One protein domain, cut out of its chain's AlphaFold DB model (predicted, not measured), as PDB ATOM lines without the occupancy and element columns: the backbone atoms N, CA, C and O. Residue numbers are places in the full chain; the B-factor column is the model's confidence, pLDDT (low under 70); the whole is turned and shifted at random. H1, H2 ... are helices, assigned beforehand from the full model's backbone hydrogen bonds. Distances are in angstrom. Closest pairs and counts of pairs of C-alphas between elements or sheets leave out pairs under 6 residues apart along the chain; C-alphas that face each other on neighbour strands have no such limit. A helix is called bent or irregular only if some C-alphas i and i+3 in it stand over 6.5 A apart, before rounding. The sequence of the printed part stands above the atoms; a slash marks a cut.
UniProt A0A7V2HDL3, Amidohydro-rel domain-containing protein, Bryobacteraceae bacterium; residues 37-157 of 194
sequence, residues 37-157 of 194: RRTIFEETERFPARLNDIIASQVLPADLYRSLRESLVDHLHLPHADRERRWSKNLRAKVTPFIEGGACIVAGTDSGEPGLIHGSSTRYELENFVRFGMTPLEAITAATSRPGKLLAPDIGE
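AT A GLANCE: This is residues 37 to 157 of the 194 residues of the protein "Amidohydro-rel domain-containing protein" of Bryobacteraceae bacterium (UniProt A0A7V2HDL3). Nine mostly short helices make a loosely joined arch: H5 and H6 follow each other along its top, H2, H3 and H4 form a leg at one end, and H8 and H9 form a leg at the other. H7 lies inside the arch and packs on H8 and the far part of H6, while residues 101 to 119 run back through the middle from the end of H6 toward the first leg before turning into H7. The printed part has 121 residues, with 76 in the nine named helices H1 to H9 and no named strand; the class is all helix. It is only just compact, close to loose, with a radius of gyration of the C-alphas of 15.9 A, and spans 42 by 34 by 20 A.

HOW THE PARTS SIT: H1, residues 40 to 46, is close to but not clearly touching H2, residues 48 to 51; their closest C-alphas, of Thr 44 and Arg 50, are 6.6 A apart. H3, residues 54 to 59, is close to but not clearly touching H4, residues 62 to 71, with the C-alphas of Ser 57 and Tyr 65 closest at 6.0 A, at a steep tilt of 47 degrees, opposite ways. H5, residues 79 to 89, and H6, residues 91 to 100, meet only through their link. H1 and H5 are close but not clearly touching, the C-alphas of Phe 41 and Arg 85 closest at 7.1 A. H7, residues 120 to 132, touches H6 with residue 132 alone; the closest C-alphas, of Thr 96 and Phe 132, are 5.6 A apart. H7 touches H8, residues 136 to 143, with residues 126 to 130 alone, at a steep tilt of 50 degrees, opposite ways; the C-alphas of Leu 126 and Ala 139 are closest at 5.4 A. H8 and H9, residues 145 to 151, are near each other and meet only through their link. Among the pairs that are apart are H4 and H7, and H1 and H8. Every O i to N i+4 pair is within hydrogen-bond range in H1, H3, H4, H7 and H8; H5 has 6 of 7, H6 4 of 6 and H9 2 of 3, and H2 is too short for such a pair.

IN THESE COORDINATES: H1 begins at C-alpha 40, (129.777, 92.037, 118.973), and measures 9.9 A. H2 measures 6.0 A, H3 8.8 A, H4 14.2 A and H5 16.0 A. H6, 14.3 A, is irregular, but only just: C-alphas 94 and 97 are 6.7 A apart. H7, the longest by residues, begins at C-alpha 120, (133.472, 92.234, 127.847), and measures 18.7 A. H8 measures 10.9 A, and H9, 9.9 A, ends at C-alpha 151, (126.639, 74.585, 138.571).

THE WHOLE: The two farthest C-alphas, of Asp 63 and Gly 101, are 46.5 A apart. The printed part has no cut. The link from H6 to H7 is long, with 19 residues. The mean pLDDT of the printed part is 84.0; residues 37 to 40 and 74 to 88 are under 70.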
ATOM      1  N   ARG A  37     120.701  97.008 115.660       43.00
ATOM      2  CA  ARG A  37     121.788  96.233 115.002       43.00
ATOM      3  C   ARG A  37     123.193  96.572 115.512       43.00
ATOM      4  O   ARG A  37     123.901  97.372 114.917       43.00
ATOM      5  N   ARG A  38     123.576  95.948 116.626       54.34
ATOM      6  CA  ARG A  38     124.983  95.764 116.987       54.34
ATOM      7  C   ARG A  38     125.203  94.355 117.506       54.34
ATOM      8  O   ARG A  38     124.800  94.043 118.618       54.34
ATOM      9  N   THR A  39     125.713  93.454 116.685       64.81
ATOM     10  CA  THR A  39     126.373  92.245 117.205       64.81
ATOM     11  C   THR A  39     127.774  92.621 117.686       64.81
ATOM     12  O   THR A  39     128.299  93.661 117.288       64.81
ATOM     13  N   ILE A  40     128.398  91.791 118.526       69.62
ATOM     14  CA  ILE A  40     129.777  92.037 118.973       69.62
ATOM     15  C   ILE A  40     130.745  92.178 117.784       69.62
ATOM     16  O   ILE A  40     131.658  92.996 117.837       69.62
ATOM     17  N   PHE A  41     130.488  91.476 116.675       70.69
ATOM     18  CA  PHE A  41     131.248  91.593 115.428       70.69
ATOM     19  C   PHE A  41     131.029  92.933 114.723       70.69
ATOM     20  O   PHE A  41     132.000  93.611 114.410       70.69
ATOM     21  N   GLU A  42     129.776  93.365 114.541       71.25
ATOM     22  CA  GLU A  42     129.466  94.685 113.958       71.25
ATOM     23  C   GLU A  42     130.074  95.825 114.800       71.25
ATOM     24  O   GLU A  42     130.560  96.826 114.275       71.25
ATOM     25  N   GLU A  43     130.074  95.670 116.128       73.12
ATOM     26  CA  GLU A  43     130.712  96.606 117.057       73.12
ATOM     27  C   GLU A  43     132.245  96.580 116.924       73.12
ATOM     28  O   GLU A  43     132.884  97.624 117.030       73.12
ATOM     29  N   THR A  44     132.835  95.415 116.649       76.56
ATOM     30  CA  THR A  44     134.283  95.229 116.454       76.56
ATOM     31  C   THR A  44     134.772  95.788 115.128       76.56
ATOM     32  O   THR A  44     135.781  96.481 115.113       76.56
ATOM     33  N   GLU A  45     134.036  95.588 114.037       76.06
ATOM     34  CA  GLU A  45     134.346  96.212 112.745       76.06
ATOM     35  C   GLU A  45     134.314  97.740 112.840       76.06
ATOM     36  O   GLU A  45     135.164  98.432 112.281       76.06
ATOM     37  N   ARG A  46     133.340  98.280 113.579       74.06
ATOM     38  CA  ARG A  46     133.183  99.725 113.747       74.06
ATOM     39  C   ARG A  46     134.188 100.329 114.728       74.06
ATOM     40  O   ARG A  46     134.603 101.471 114.545       74.06
ATOM     41  N   PHE A  47     134.542  99.594 115.777       78.88
ATOM     42  CA  PHE A  47     135.431 100.050 116.843       78.88
ATOM     43  C   PHE A  47     136.539  99.022 117.101       78.88
ATOM     44  O   PHE A  47     136.599  98.460 118.196       78.88
ATOM     45  N   PRO A  48     137.458  98.793 116.145       78.56
ATOM     46  CA  PRO A  48     138.469  97.734 116.242       78.56
ATOM     47  C   PRO A  48     139.402  97.897 117.447       78.56
ATOM     48  O   PRO A  48     139.926  96.918 117.971       78.56
ATOM     49  N   ALA A  49     139.541  99.121 117.968       80.44
ATOM     50  CA  ALA A  49     140.277  99.402 119.198       80.44
ATOM     51  C   ALA A  49     139.761  98.627 120.425       80.44
ATOM     52  O   ALA A  49     140.514  98.461 121.377       80.44
ATOM     53  N   ARG A  50     138.524  98.108 120.414       78.50
ATOM     54  CA  ARG A  50     137.996  97.274 121.507       78.50
ATOM     55  C   ARG A  50     138.741  95.955 121.707       78.50
ATOM     56  O   ARG A  50     138.642  95.364 122.772       78.50
ATOM     57  N   LEU A  51     139.455  95.492 120.683       78.56
ATOM     58  CA  LEU A  51     140.312  94.308 120.760       78.56
ATOM     59  C   LEU A  51     141.588  94.588 121.561       78.56
ATOM     60  O   LEU A  51     142.261  93.664 122.004       78.56
ATOM     61  N   ASN A  52     141.896  95.867 121.795       79.00
ATOM     62  CA  ASN A  52     142.986  96.308 122.655       79.00
ATOM     63  C   ASN A  52     142.479  96.363 124.097       79.00
ATOM     64  O   ASN A  52     142.356  97.434 124.693       79.00
ATOM     65  N   ASP A  53     142.124  95.201 124.633       77.12
ATOM     66  CA  ASP A  53     141.545  95.114 125.964       77.12
ATOM     67  C   ASP A  53     142.608  95.416 127.035       77.12
ATOM     68  O   ASP A  53     143.654  94.765 127.111       77.12
ATOM     69  N   ILE A  54     142.341  96.454 127.834       75.25
ATOM     70  CA  ILE A  54     143.238  96.945 128.893       75.25
ATOM     71  C   ILE A  54     143.332  95.937 130.041       75.25
ATOM     72  O   ILE A  54     144.361  95.850 130.702       75.25
ATOM     73  N   ILE A  55     142.276  95.166 130.300       77.19
ATOM     74  CA  ILE A  55     142.308  94.133 131.336       77.19
ATOM     75  C   ILE A  55     143.177  92.975 130.843       77.19
ATOM     76  O   ILE A  55     144.049  92.513 131.573       77.19
ATOM     77  N   ALA A  56     143.015  92.554 129.587       78.69
ATOM     78  CA  ALA A  56     143.855  91.514 128.997       78.69
ATOM     79  C   ALA A  56     145.345  91.895 129.017       78.69
ATOM     80  O   ALA A  56     146.175  91.042 129.327       78.69
ATOM     81  N   SER A  57     145.693  93.164 128.764       81.25
ATOM     82  CA  SER A  57     147.091  93.622 128.823       81.25
ATOM     83  C   SER A  57     147.679  93.662 130.235       81.25
ATOM     84  O   SER A  57     148.897  93.635 130.384       81.25
ATOM     85  N   GLN A  58     146.835  93.737 131.265       82.75
ATOM     86  CA  GLN A  58     147.250  93.742 132.670       82.75
ATOM     87  C   GLN A  58     147.365  92.334 133.259       82.75
ATOM     88  O   GLN A  58     148.153  92.121 134.177       82.75
ATOM     89  N   VAL A  59     146.553  91.391 132.773       81.12
ATOM     90  CA  VAL A  59     146.427  90.047 133.361       81.12
ATOM     91  C   VAL A  59     147.277  89.010 132.629       81.12
ATOM     92  O   VAL A  59     147.756  88.065 133.254       81.12
ATOM     93  N   LEU A  60     147.470  89.154 131.317       83.81
ATOM     94  CA  LEU A  60     148.253  88.200 130.536       83.81
ATOM     95  C   LEU A  60     149.752  88.548 130.574       83.81
ATOM     96  O   LEU A  60     150.107  89.727 130.517       83.81
ATOM     97  N   PRO A  61     150.646  87.538 130.594       91.06
ATOM     98  CA  PRO A  61     152.063  87.734 130.301       91.06
ATOM     99  C   PRO A  61     152.272  88.511 128.994       91.06
ATOM    100  O   PRO A  61     151.494  88.375 128.047       91.06
ATOM    101  N   ALA A  62     153.316  89.343 128.936       89.19
ATOM    102  CA  ALA A  62     153.512  90.287 127.835       89.19
ATOM    103  C   ALA A  62     153.657  89.610 126.459       89.19
ATOM    104  O   ALA A  62     153.198  90.145 125.449       89.19
ATOM    105  N   ASP A  63     154.286  88.438 126.417       89.81
ATOM    106  CA  ASP A  63     154.413  87.583 125.238       89.81
ATOM    107  C   ASP A  63     153.058  87.009 124.811       89.81
ATOM    108  O   ASP A  63     152.689  87.123 123.644       89.81
ATOM    109  N   LEU A  64     152.266  86.496 125.756       84.38
ATOM    110  CA  LEU A  64     150.934  85.970 125.469       84.38
ATOM    111  C   LEU A  64     149.971  87.068 124.998       84.38
ATOM    112  O   LEU A  64     149.224  86.866 124.042       84.38
ATOM    113  N   TYR A  65     150.012  88.250 125.621       85.25
ATOM    114  CA  TYR A  65     149.237  89.406 125.171       85.25
ATOM    115  C   TYR A  65     149.638  89.833 123.756       85.25
ATOM    116  O   TYR A  65     148.767  90.138 122.939       85.25
ATOM    117  N   ARG A  66     150.941  89.819 123.437       84.38
ATOM    118  CA  ARG A  66     151.429  90.092 122.080       84.38
ATOM    119  C   ARG A  66     150.898  89.061 121.084       84.38
ATOM    120  O   ARG A  66     150.331  89.469 120.077       84.38
ATOM    121  N   SER A  67     151.010  87.766 121.375       82.19
ATOM    122  CA  SER A  67     150.504  86.710 120.489       82.19
ATOM    123  C   SER A  67     148.987  86.783 120.292       82.19
ATOM    124  O   SER A  67     148.507  86.623 119.172       82.19
ATOM    125  N   LEU A  68     148.222  87.089 121.348       81.38
ATOM    126  CA  LEU A  68     146.788  87.370 121.244       81.38
ATOM    127  C   LEU A  68     146.528  88.580 120.337       81.38
ATOM    128  O   LEU A  68     145.661  88.547 119.473       81.38
ATOM    129  N   ARG A  69     147.282  89.664 120.516       83.25
ATOM    130  CA  ARG A  69     147.148  90.864 119.689       83.25
ATOM    131  C   ARG A  69     147.432  90.590 118.222       83.25
ATOM    132  O   ARG A  69     146.677  91.073 117.384       83.25
ATOM    133  N   GLU A  70     148.494  89.853 117.928       80.56
ATOM    134  CA  GLU A  70     148.895  89.475 116.572       80.56
ATOM    135  C   GLU A  70     147.847  88.575 115.913       80.56
ATOM    136  O   GLU A  70     147.468  88.829 114.769       80.56
ATOM    137  N   SER A  71     147.293  87.603 116.648       77.56
ATOM    138  CA  SER A  71     146.225  86.739 116.128       77.56
ATOM    139  C   SER A  71     144.947  87.514 115.785       77.56
ATOM    140  O   SER A  71     144.186  87.091 114.916       77.56
ATOM    141  N   LEU A  72     144.739  88.683 116.402       78.31
ATOM    142  CA  LEU A  72     143.612  89.580 116.149       78.31
ATOM    143  C   LEU A  72     143.878  90.645 115.063       78.31
ATOM    144  O   LEU A  72     142.948  91.368 114.713       78.31
ATOM    145  N   VAL A  73     145.079  90.779 114.486       73.50
ATOM    146  CA  VAL A  73     145.345  91.835 113.477       73.50
ATOM    147  C   VAL A  73     144.559  91.613 112.180       73.50
ATOM    148  O   VAL A  73     144.048  92.578 111.621       73.50
ATOM    149  N   ASP A  74     144.392  90.358 111.750       69.88
ATOM    150  CA  ASP A  74     143.683  90.010 110.505       69.88
ATOM    151  C   ASP A  74     142.489  89.062 110.732       69.88
ATOM    152  O   ASP A  74     141.890  88.534 109.796       69.88
ATOM    153  N   HIS A  75     142.102  88.836 111.996       67.00
ATOM    154  CA  HIS A  75     141.065  87.850 112.328       67.00
ATOM    155  C   HIS A  75     139.721  88.131 111.650       67.00
ATOM    156  O   HIS A  75     139.032  87.189 111.276       67.00
ATOM    157  N   LEU A  76     139.372  89.405 111.427       64.44
ATOM    158  CA  LEU A  76     138.142  89.796 110.735       64.44
ATOM    159  C   LEU A  76     138.149  89.454 109.242       64.44
ATOM    160  O   LEU A  76     137.091  89.561 108.635       64.44
ATOM    161  N   HIS A  77     139.269  89.051 108.644       66.00
ATOM    162  CA  HIS A  77     139.358  88.671 107.231       66.00
ATOM    163  C   HIS A  77     139.647  87.177 107.032       66.00
ATOM    164  O   HIS A  77     139.703  86.698 105.899       66.00
ATOM    165  N   LEU A  78     139.763  86.410 108.121       66.69
ATOM    166  CA  LEU A  78     139.929  84.963 108.048       66.69
ATOM    167  C   LEU A  78     138.637  84.276 107.561       66.69
ATOM    168  O   LEU A  78     137.537  84.707 107.918       66.69
ATOM    169  N   PRO A  79     138.722  83.139 106.840       62.78
ATOM    170  CA  PRO A  79     137.544  82.418 106.342       62.78
ATOM    171  C   PRO A  79     136.520  82.031 107.426       62.78
ATOM    172  O   PRO A  79     135.326  81.905 107.147       62.78
ATOM    173  N   HIS A  80     136.963  81.852 108.678       64.88
ATOM    174  CA  HIS A  80     136.065  81.575 109.802       64.88
ATOM    175  C   HIS A  80     135.286  82.819 110.268       64.88
ATOM    176  O   HIS A  80     134.146  82.681 110.704       64.88
ATOM    177  N   ALA A  81     135.819  84.033 110.103       63.19
ATOM    178  CA  ALA A  81     135.090  85.260 110.429       63.19
ATOM    179  C   ALA A  81     133.868  85.456 109.522       63.19
ATOM    180  O   ALA A  81     132.846  85.983 109.955       63.19
ATOM    181  N   ASP A  82     133.909  84.947 108.287       66.00
ATOM    182  CA  ASP A  82     132.742  84.931 107.400       66.00
ATOM    183  C   ASP A  82     131.684  83.905 107.813       66.00
ATOM    184  O   ASP A  82     130.494  84.078 107.514       66.00
ATOM    185  N   ARG A  83     132.078  82.827 108.503       66.56
ATOM    186  CA  ARG A  83     131.133  81.919 109.167       66.56
ATOM    187  C   ARG A  83     130.446  82.652 110.314       66.56
ATOM    188  O   ARG A  83     129.217  82.689 110.333       66.56
ATOM    189  N   GLU A  84     131.211  83.296 111.189       66.38
ATOM    190  CA  GLU A  84     130.666  84.011 112.346       66.38
ATOM    191  C   GLU A  84     129.805  85.214 111.957       66.38
ATOM    192  O   GLU A  84     128.716  85.407 112.502       66.38
ATOM    193  N   ARG A  85     130.188  85.970 110.918       66.50
ATOM    194  CA  ARG A  85     129.335  87.019 110.336       66.50
ATOM    195  C   ARG A  85     128.004  86.465 109.846       66.50
ATOM    196  O   ARG A  85     126.960  87.075 110.077       66.50
ATOM    197  N   ARG A  86     128.010  85.319 109.158       68.31
ATOM    198  CA  ARG A  86     126.768  84.662 108.710       68.31
ATOM    199  C   ARG A  86     125.950  84.145 109.890       68.31
ATOM    200  O   ARG A  86     124.726  84.281 109.878       68.31
ATOM    201  N   TRP A  87     126.603  83.600 110.912       66.81
ATOM    202  CA  TRP A  87     125.943  83.098 112.112       66.81
ATOM    203  C   TRP A  87     125.262  84.223 112.894       66.81
ATOM    204  O   TRP A  87     124.071  84.129 113.210       66.81
ATOM    205  N   SER A  88     126.001  85.302 113.142       68.19
ATOM    206  CA  SER A  88     125.589  86.456 113.940       68.19
ATOM    207  C   SER A  88     124.458  87.251 113.291       68.19
ATOM    208  O   SER A  88     123.555  87.713 113.992       68.19
ATOM    209  N   LYS A  89     124.428  87.340 111.950       70.50
ATOM    210  CA  LYS A  89     123.341  87.998 111.195       70.50
ATOM    211  C   LYS A  89     121.952  87.445 111.531       70.50
ATOM    212  O   LYS A  89     120.983  88.200 111.531       70.50
ATOM    213  N   ASN A  90     121.865  86.158 111.868       78.56
ATOM    214  CA  ASN A  90     120.601  85.483 112.157       78.56
ATOM    215  C   ASN A  90     120.407  85.163 113.646       78.56
ATOM    216  O   ASN A  90     119.440  84.485 113.991       78.56
ATOM    217  N   LEU A  91     121.278  85.649 114.540       82.94
ATOM    218  CA  LEU A  91     121.246  85.278 115.958       82.94
ATOM    219  C   LEU A  91     119.900  85.617 116.618       82.94
ATOM    220  O   LEU A  91     119.320  84.775 117.292       82.94
ATOM    221  N   ARG A  92     119.335  86.794 116.318       86.31
ATOM    222  CA  ARG A  92     117.979  87.167 116.757       86.31
ATOM    223  C   ARG A  92     116.938  86.135 116.323       86.31
ATOM    224  O   ARG A  92     116.174  85.660 117.148       86.31
ATOM    225  N   ALA A  93     116.911  85.791 115.035       89.06
ATOM    226  CA  ALA A  93     115.929  84.855 114.489       89.06
ATOM    227  C   ALA A  93     116.080  83.445 115.082       89.06
ATOM    228  O   ALA A  93     115.093  82.726 115.197       89.06
ATOM    229  N   LYS A  94     117.299  83.068 115.489       89.12
ATOM    230  CA  LYS A  94     117.577  81.802 116.170       89.12
ATOM    231  C   LYS A  94     117.130  81.817 117.632       89.12
ATOM    232  O   LYS A  94     116.559  80.836 118.082       89.12
ATOM    233  N   VAL A  95     117.388  82.900 118.369       92.31
ATOM    234  CA  VAL A  95     117.190  82.960 119.829       92.31
ATOM    235  C   VAL A  95     115.774  83.398 120.217       92.31
ATOM    236  O   VAL A  95     115.213  82.864 121.173       92.31
ATOM    237  N   THR A  96     115.159  84.329 119.480       94.69
ATOM    238  CA  THR A  96     113.825  84.869 119.800       94.69
ATOM    239  C   THR A  96     112.745  83.786 119.949       94.69
ATOM    240  O   THR A  96     112.026  83.856 120.942       94.69
ATOM    241  N   PRO A  97     112.652  82.741 119.098       96.88
ATOM    242  CA  PRO A  97     111.669  81.671 119.297       96.88
ATOM    243  C   PRO A  97     111.804  80.939 120.641       96.88
ATOM    244  O   PRO A  97     110.798  80.557 121.232       96.88
ATOM    245  N   PHE A  98     113.025  80.774 121.163       97.12
ATOM    246  CA  PHE A  98     113.246  80.168 122.482       97.12
ATOM    247  C   PHE A  98     112.843  81.111 123.617       97.12
ATOM    248  O   PHE A  98     112.275  80.656 124.609       97.12
ATOM    249  N   ILE A  99     113.099  82.416 123.466       96.38
ATOM    250  CA  ILE A  99     112.645  83.438 124.421       96.38
ATOM    251  C   ILE A  99     111.113  83.457 124.469       96.38
ATOM    252  O   ILE A  99     110.529  83.324 125.541       96.38
ATOM    253  N   GLU A 100     110.460  83.572 123.312       95.69
ATOM    254  CA  GLU A 100     108.996  83.614 123.195       95.69
ATOM    255  C   GLU A 100     108.340  82.301 123.637       95.69
ATOM    256  O   GLU A 100     107.258  82.313 124.222       95.69
ATOM    257  N   GLY A 101     109.015  81.173 123.405       97.19
ATOM    258  CA  GLY A 101     108.606  79.854 123.878       97.19
ATOM    259  C   GLY A 101     108.818  79.621 125.378       97.19
ATOM    260  O   GLY A 101     108.430  78.568 125.878       97.19
ATOM    261  N   GLY A 102     109.427  80.565 126.106       94.75
ATOM    262  CA  GLY A 102     109.663  80.449 127.548       94.75
ATOM    263  C   GLY A 102     110.745  79.435 127.931       94.75
ATOM    264  O   GLY A 102     110.722  78.904 129.042       94.75
ATOM    265  N   ALA A 103     111.687  79.142 127.030       96.44
ATOM    266  CA  ALA A 103     112.789  78.230 127.311       96.44
ATOM    267  C   ALA A 103     113.683  78.747 128.454       96.44
ATOM    268  O   ALA A 103     113.885  79.953 128.636       96.44
ATOM    269  N   CYS A 104     114.280  77.822 129.208       95.44
ATOM    270  CA  CYS A 104     115.303  78.165 130.192       95.44
ATOM    271  C   CYS A 104     116.617  78.498 129.473       95.44
ATOM    272  O   CYS A 104     117.357  77.605 129.072       95.44
ATOM    273  N   ILE A 105     116.891  79.790 129.296       96.56
ATOM    274  CA  ILE A 105     118.113  80.283 128.648       96.56
ATOM    275  C   ILE A 105     119.125  80.701 129.717       96.56
ATOM    276  O   ILE A 105     118.774  81.438 130.646       96.56
ATOM    277  N   VAL A 106     120.371  80.256 129.556       97.00
ATOM    278  CA  VAL A 106     121.532  80.661 130.362       97.00
ATOM    279  C   VAL A 106     122.510  81.466 129.509       97.00
ATOM    280  O   VAL A 106     122.593  81.255 128.301       97.00
ATOM    281  N   ALA A 107     123.235  82.398 130.126       95.25
ATOM    282  CA  ALA A 107     124.265  83.173 129.445       95.25
ATOM    283  C   ALA A 107     125.516  82.315 129.207       95.25
ATOM    284  O   ALA A 107     126.052  81.715 130.137       95.25
ATOM    285  N   GLY A 108     125.994  82.299 127.966       91.69
ATOM    286  CA  GLY A 108     127.233  81.648 127.558       91.69
ATOM    287  C   GLY A 108     127.786  82.378 126.343       91.69
ATOM    288  O   GLY A 108     127.047  82.660 125.409       91.69
ATOM    289  N   THR A 109     129.061  82.750 126.392       88.69
ATOM    290  CA  THR A 109     129.641  83.714 125.442       88.69
ATOM    291  C   THR A 109     130.606  83.101 124.450       88.69
ATOM    292  O   THR A 109     131.034  83.810 123.554       88.69
ATOM    293  N   ASP A 110     131.022  81.854 124.671       87.19
ATOM    294  CA  ASP A 110     132.120  81.211 123.939       87.19
ATOM    295  C   ASP A 110     133.415  82.055 123.908       87.19
ATOM    296  O   ASP A 110     134.193  82.059 122.953       87.19
ATOM    297  N   SER A 111     133.643  82.837 124.975       82.12
ATOM    298  CA  SER A 111     134.837  83.686 125.069       82.12
ATOM    299  C   SER A 111     136.097  82.844 125.009       82.12
ATOM    300  O   SER A 111     136.240  81.891 125.775       82.12
ATOM    301  N   GLY A 112     137.015  83.247 124.140       74.62
ATOM    302  CA  GLY A 112     138.132  82.419 123.698       74.62
ATOM    303  C   GLY A 112     138.119  82.233 122.181       74.62
ATOM    304  O   GLY A 112     139.182  82.071 121.585       74.62
ATOM    305  N   GLU A 113     136.952  82.353 121.535       75.88
ATOM    306  CA  GLU A 113     136.874  82.514 120.081       75.88
ATOM    307  C   GLU A 113     137.425  83.894 119.646       75.88
ATOM    308  O   GLU A 113     137.215  84.896 120.349       75.88
ATOM    309  N   PRO A 114     138.125  84.000 118.497       70.62
ATOM    310  CA  PRO A 114     138.611  85.279 117.982       70.62
ATOM    311  C   PRO A 114     137.514  86.355 117.910       70.62
ATOM    312  O   PRO A 114     136.484  86.185 117.264       70.62
ATOM    313  N   GLY A 115     137.747  87.493 118.572       70.62
ATOM    314  CA  GLY A 115     136.798  88.612 118.664       70.62
ATOM    315  C   GLY A 115     135.865  88.581 119.887       70.62
ATOM    316  O   GLY A 115     135.302  89.619 120.249       70.62
ATOM    317  N   LEU A 116     135.754  87.445 120.590       78.25
ATOM    318  CA  LEU A 116     134.981  87.295 121.830       78.25
ATOM    319  C   LEU A 116     135.896  87.435 123.054       78.25
ATOM    320  O   LEU A 116     136.308  86.465 123.687       78.25
ATOM    321  N   ILE A 117     136.226  88.683 123.384       77.81
ATOM    322  CA  ILE A 117     137.140  89.006 124.487       77.81
ATOM    323  C   ILE A 117     136.498  88.702 125.847       77.81
ATOM    324  O   ILE A 117     135.401  89.193 126.137       77.81
ATOM    325  N   HIS A 118     137.218  87.959 126.696       81.75
ATOM    326  CA  HIS A 118     136.810  87.643 128.066       81.75
ATOM    327  C   HIS A 118     136.385  88.888 128.857       81.75
ATOM    328  O   HIS A 118     136.934  89.978 128.708       81.75
ATOM    329  N   GLY A 119     135.382  88.721 129.718       81.31
ATOM    330  CA  GLY A 119     134.803  89.807 130.507       81.31
ATOM    331  C   GLY A 119     133.840  90.668 129.691       81.31
ATOM    332  O   GLY A 119     132.646  90.700 129.993       81.31
ATOM    333  N   SER A 120     134.321  91.335 128.635       81.06
ATOM    334  CA  SER A 120     133.472  92.234 127.847       81.06
ATOM    335  C   SER A 120     132.371  91.483 127.093       81.06
ATOM    336  O   SER A 120     131.236  91.939 127.083       81.06
ATOM    337  N   SER A 121     132.651  90.312 126.525       86.25
ATOM    338  CA  SER A 121     131.683  89.467 125.807       86.25
ATOM    339  C   SER A 121     130.410  89.158 126.609       86.25
ATOM    340  O   SER A 121     129.312  89.243 126.062       86.25
ATOM    341  N   THR A 122     130.529  88.886 127.913       90.69
ATOM    342  CA  THR A 122     129.392  88.589 128.799       90.69
ATOM    343  C   THR A 122     128.397  89.731 128.801       90.69
ATOM    344  O   THR A 122     127.199  89.517 128.639       90.69
ATOM    345  N   ARG A 123     128.882  90.971 128.887       89.00
ATOM    346  CA  ARG A 123     128.012  92.148 128.870       89.00
ATOM    347  C   ARG A 123     127.222  92.243 127.550       89.00
ATOM    348  O   ARG A 123     126.042  92.584 127.569       89.00
ATOM    349  N   TYR A 124     127.863  91.931 126.420       87.31
ATOM    350  CA  TYR A 124     127.239  91.989 125.095       87.31
ATOM    351  C   TYR A 124     126.193  90.895 124.926       87.31
ATOM    352  O   TYR A 124     125.160  91.134 124.307       87.31
ATOM    353  N   GLU A 125     126.422  89.723 125.512       92.06
ATOM    354  CA  GLU A 125     125.448  88.636 125.495       92.06
ATOM    355  C   GLU A 125     124.165  89.019 126.245       92.06
ATOM    356  O   GLU A 125     123.059  88.851 125.728       92.06
ATOM    357  N   LEU A 126     124.292  89.657 127.410       94.75
ATOM    358  CA  LEU A 126     123.135  90.144 128.166       94.75
ATOM    359  C   LEU A 126     122.406  91.273 127.417       94.75
ATOM    360  O   LEU A 126     121.174  91.288 127.362       94.75
ATOM    361  N   GLU A 127     123.143  92.195 126.788       92.62
ATOM    362  CA  GLU A 127     122.563  93.211 125.899       92.62
ATOM    363  C   GLU A 127     121.822  92.574 124.712       92.62
ATOM    364  O   GLU A 127     120.741  93.037 124.337       92.62
ATOM    365  N   ASN A 128     122.354  91.494 124.136       91.38
ATOM    366  CA  ASN A 128     121.710  90.747 123.059       91.38
ATOM    367  C   ASN A 128     120.410  90.093 123.521       91.38
ATOM    368  O   ASN A 128     119.395  90.261 122.847       91.38
ATOM    369  N   PHE A 129     120.392  89.432 124.681       95.19
ATOM    370  CA  PHE A 129     119.165  88.866 125.249       95.19
ATOM    371  C   PHE A 129     118.068  89.917 125.408       95.19
ATOM    372  O   PHE A 129     116.937  89.693 124.964       95.19
ATOM    373  N   VAL A 130     118.406  91.094 125.948       95.62
ATOM    374  CA  VAL A 130     117.445  92.200 126.071       95.62
ATOM    375  C   VAL A 130     116.969  92.666 124.699       95.62
ATOM    376  O   VAL A 130     115.772  92.805 124.447       95.62
ATOM    377  N   ARG A 131     117.896  92.837 123.752       91.31
ATOM    378  CA  ARG A 131     117.558  93.202 122.372       91.31
ATOM    379  C   ARG A 131     116.667  92.165 121.696       91.31
ATOM    380  O   ARG A 131     115.918  92.557 120.800       91.31
ATOM    381  N   PHE A 132     116.771  90.885 122.044       93.56
ATOM    382  CA  PHE A 132     116.028  89.780 121.431       93.56
ATOM    383  C   PHE A 132     114.666  89.512 122.074       93.56
ATOM    384  O   PHE A 132     113.895  88.747 121.495       93.56
ATOM    385  N   GLY A 133     114.345  90.179 123.185       94.38
ATOM    386  CA  GLY A 133     113.004  90.179 123.771       94.38
ATOM    387  C   GLY A 133     112.951  89.944 125.277       94.38
ATOM    388  O   GLY A 133     111.864  90.045 125.839       94.38
ATOM    389  N   MET A 134     114.078  89.660 125.941       97.56
ATOM    390  CA  MET A 134     114.101  89.576 127.403       97.56
ATOM    391  C   MET A 134     114.007  90.964 128.048       97.56
ATOM    392  O   MET A 134     114.488  91.968 127.525       97.56
ATOM    393  N   THR A 135     113.447  91.024 129.245       97.50
ATOM    394  CA  THR A 135     113.646  92.147 130.162       97.50
ATOM    395  C   THR A 135     115.084  92.146 130.707       97.50
ATOM    396  O   THR A 135     115.723  91.090 130.773       97.50
ATOM    397  N   PRO A 136     115.622  93.295 131.164       97.81
ATOM    398  CA  PRO A 136     116.940  93.329 131.803       97.81
ATOM    399  C   PRO A 136     117.067  92.370 132.993       97.81
ATOM    400  O   PRO A 136     118.098  91.723 133.155       97.81
ATOM    401  N   LEU A 137     116.005  92.215 133.791       97.12
ATOM    402  CA  LEU A 137     116.001  91.288 134.924       97.12
ATOM    403  C   LEU A 137     116.055  89.815 134.482       97.12
ATOM    404  O   LEU A 137     116.738  89.013 135.115       97.12
ATOM    405  N   GLU A 138     115.383  89.450 133.387       97.88
ATOM    406  CA  GLU A 138     115.480  88.102 132.810       97.88
ATOM    407  C   GLU A 138     116.882  87.814 132.263       97.88
ATOM    408  O   GLU A 138     117.396  86.715 132.470       97.88
ATOM    409  N   ALA A 139     117.532  88.798 131.633       98.00
ATOM    410  CA  ALA A 139     118.913  88.665 131.174       98.00
ATOM    411  C   ALA A 139     119.896  88.500 132.351       98.00
ATOM    412  O   ALA A 139     120.758  87.624 132.315       98.00
ATOM    413  N   ILE A 140     119.725  89.270 133.436       97.62
ATOM    414  CA  ILE A 140     120.506  89.100 134.676       97.62
ATOM    415  C   ILE A 140     120.267  87.709 135.271       97.62
ATOM    416  O   ILE A 140     121.212  87.021 135.649       97.62
ATOM    417  N   THR A 141     119.015  87.255 135.300       97.56
ATOM    418  CA  THR A 141     118.630  85.917 135.778       97.56
ATOM    419  C   THR A 141     119.287  84.803 134.952       97.56
ATOM    420  O   THR A 141     119.747  83.807 135.512       97.56
ATOM    421  N   ALA A 142     119.395  84.980 133.630       97.94
ATOM    422  CA  ALA A 142     120.104  84.065 132.733       97.94
ATOM    423  C   ALA A 142     121.607  83.962 133.026       97.94
ATOM    424  O   ALA A 142     122.207  82.933 132.730       97.94
ATOM    425  N   ALA A 143     122.202  84.985 133.635       97.06
ATOM    426  CA  ALA A 143     123.617  85.020 133.990       97.06
ATOM    427  C   ALA A 143     123.908  84.675 135.462       97.06
ATOM    428  O   ALA A 143     125.071  84.578 135.837       97.06
ATOM    429  N   THR A 144     122.878  84.517 136.299       97.38
ATOM    430  CA  THR A 144     123.025  84.363 137.758       97.38
ATOM    431  C   THR A 144     122.292  83.126 138.270       97.38
ATOM    432  O   THR A 144     122.859  82.035 138.292       97.38
ATOM    433  N   SER A 145     121.019  83.245 138.640       97.56
ATOM    434  CA  SER A 145     120.308  82.176 139.345       97.56
ATOM    435  C   SER A 145     120.015  80.959 138.468       97.56
ATOM    436  O   SER A 145     119.999  79.837 138.970       97.56
ATOM    437  N   ARG A 146     119.827  81.126 137.149       97.38
ATOM    438  CA  ARG A 146     119.654  79.982 136.234       97.38
ATOM    439  C   ARG A 146     120.909  79.106 136.147       97.38
ATOM    440  O   ARG A 146     120.776  77.918 136.433       97.38
ATOM    441  N   PRO A 147     122.101  79.626 135.794       96.75
ATOM    442  CA  PRO A 147     123.312  78.812 135.807       96.75
ATOM    443  C   PRO A 147     123.695  78.368 137.224       96.75
ATOM    444  O   PRO A 147     124.182  77.253 137.373       96.75
ATOM    445  N   GLY A 148     123.400  79.154 138.269       96.75
ATOM    446  CA  GLY A 148     123.621  78.740 139.661       96.75
ATOM    447  C   GLY A 148     122.962  77.399 139.981       96.75
ATOM    448  O   GLY A 148     123.640  76.473 140.413       96.75
ATOM    449  N   LYS A 149     121.691  77.220 139.598       94.81
ATOM    450  CA  LYS A 149     120.959  75.946 139.754       94.81
ATOM    451  C   LYS A 149     121.595  74.748 139.043       94.81
ATOM    452  O   LYS A 149     121.268  73.616 139.385       94.81
ATOM    453  N   LEU A 150     122.435  74.985 138.038       94.06
ATOM    454  CA  LEU A 150     123.097  73.938 137.256       94.06
ATOM    455  C   LEU A 150     124.515  73.640 137.756       94.06
ATOM    456  O   LEU A 150     124.988  72.521 137.588       94.06
ATOM    457  N   LEU A 151     125.198  74.637 138.322       95.69
ATOM    458  CA  LEU A 151     126.639  74.585 138.571       95.69
ATOM    459  C   LEU A 151     126.999  74.307 140.032       95.69
ATOM    460  O   LEU A 151     127.930  73.545 140.279       95.69
ATOM    461  N   ALA A 152     126.304  74.918 140.995       95.06
ATOM    462  CA  ALA A 152     126.571  74.694 142.416       95.06
ATOM    463  C   ALA A 152     125.362  75.072 143.292       95.06
ATOM    464  O   ALA A 152     124.617  75.990 142.958       95.06
ATOM    465  N   PRO A 153     125.159  74.408 144.443       94.69
ATOM    466  CA  PRO A 153     123.973  74.622 145.275       94.69
ATOM    467  C   PRO A 153     123.943  75.973 146.010       94.69
ATOM    468  O   PRO A 153     122.902  76.338 146.555       94.69
ATOM    469  N   ASP A 154     125.064  76.695 146.051       96.75
ATOM    470  CA  ASP A 154     125.305  77.848 146.920       96.75
ATOM    471  C   ASP A 154     125.698  79.132 146.163       96.75
ATOM    472  O   ASP A 154     126.248  80.051 146.766       96.75
ATOM    473  N   ILE A 155     125.420  79.230 144.855       97.31
ATOM    474  CA  ILE A 155     125.768  80.401 144.024       97.31
ATOM    475  C   ILE A 155     124.593  80.915 143.180       97.31
ATOM    476  O   ILE A 155     123.591  80.232 142.973       97.31
ATOM    477  N   GLY A 156     124.741  82.127 142.636       96.38
ATOM    478  CA  GLY A 156     123.818  82.703 141.649       96.38
ATOM    479  C   GLY A 156     122.585  83.399 142.235       96.38
ATOM    480  O   GLY A 156     121.817  83.996 141.484       96.38
ATOM    481  N   GLU A 157     122.402  83.377 143.555       97.12
ATOM    482  CA  GLU A 157     121.318  84.075 144.254       97.12
ATOM    483  C   GLU A 157     121.855  84.858 145.457       97.12
ATOM    484  O   GLU A 157     122.744  84.396 146.170       97.12
TER     485      GLU A 157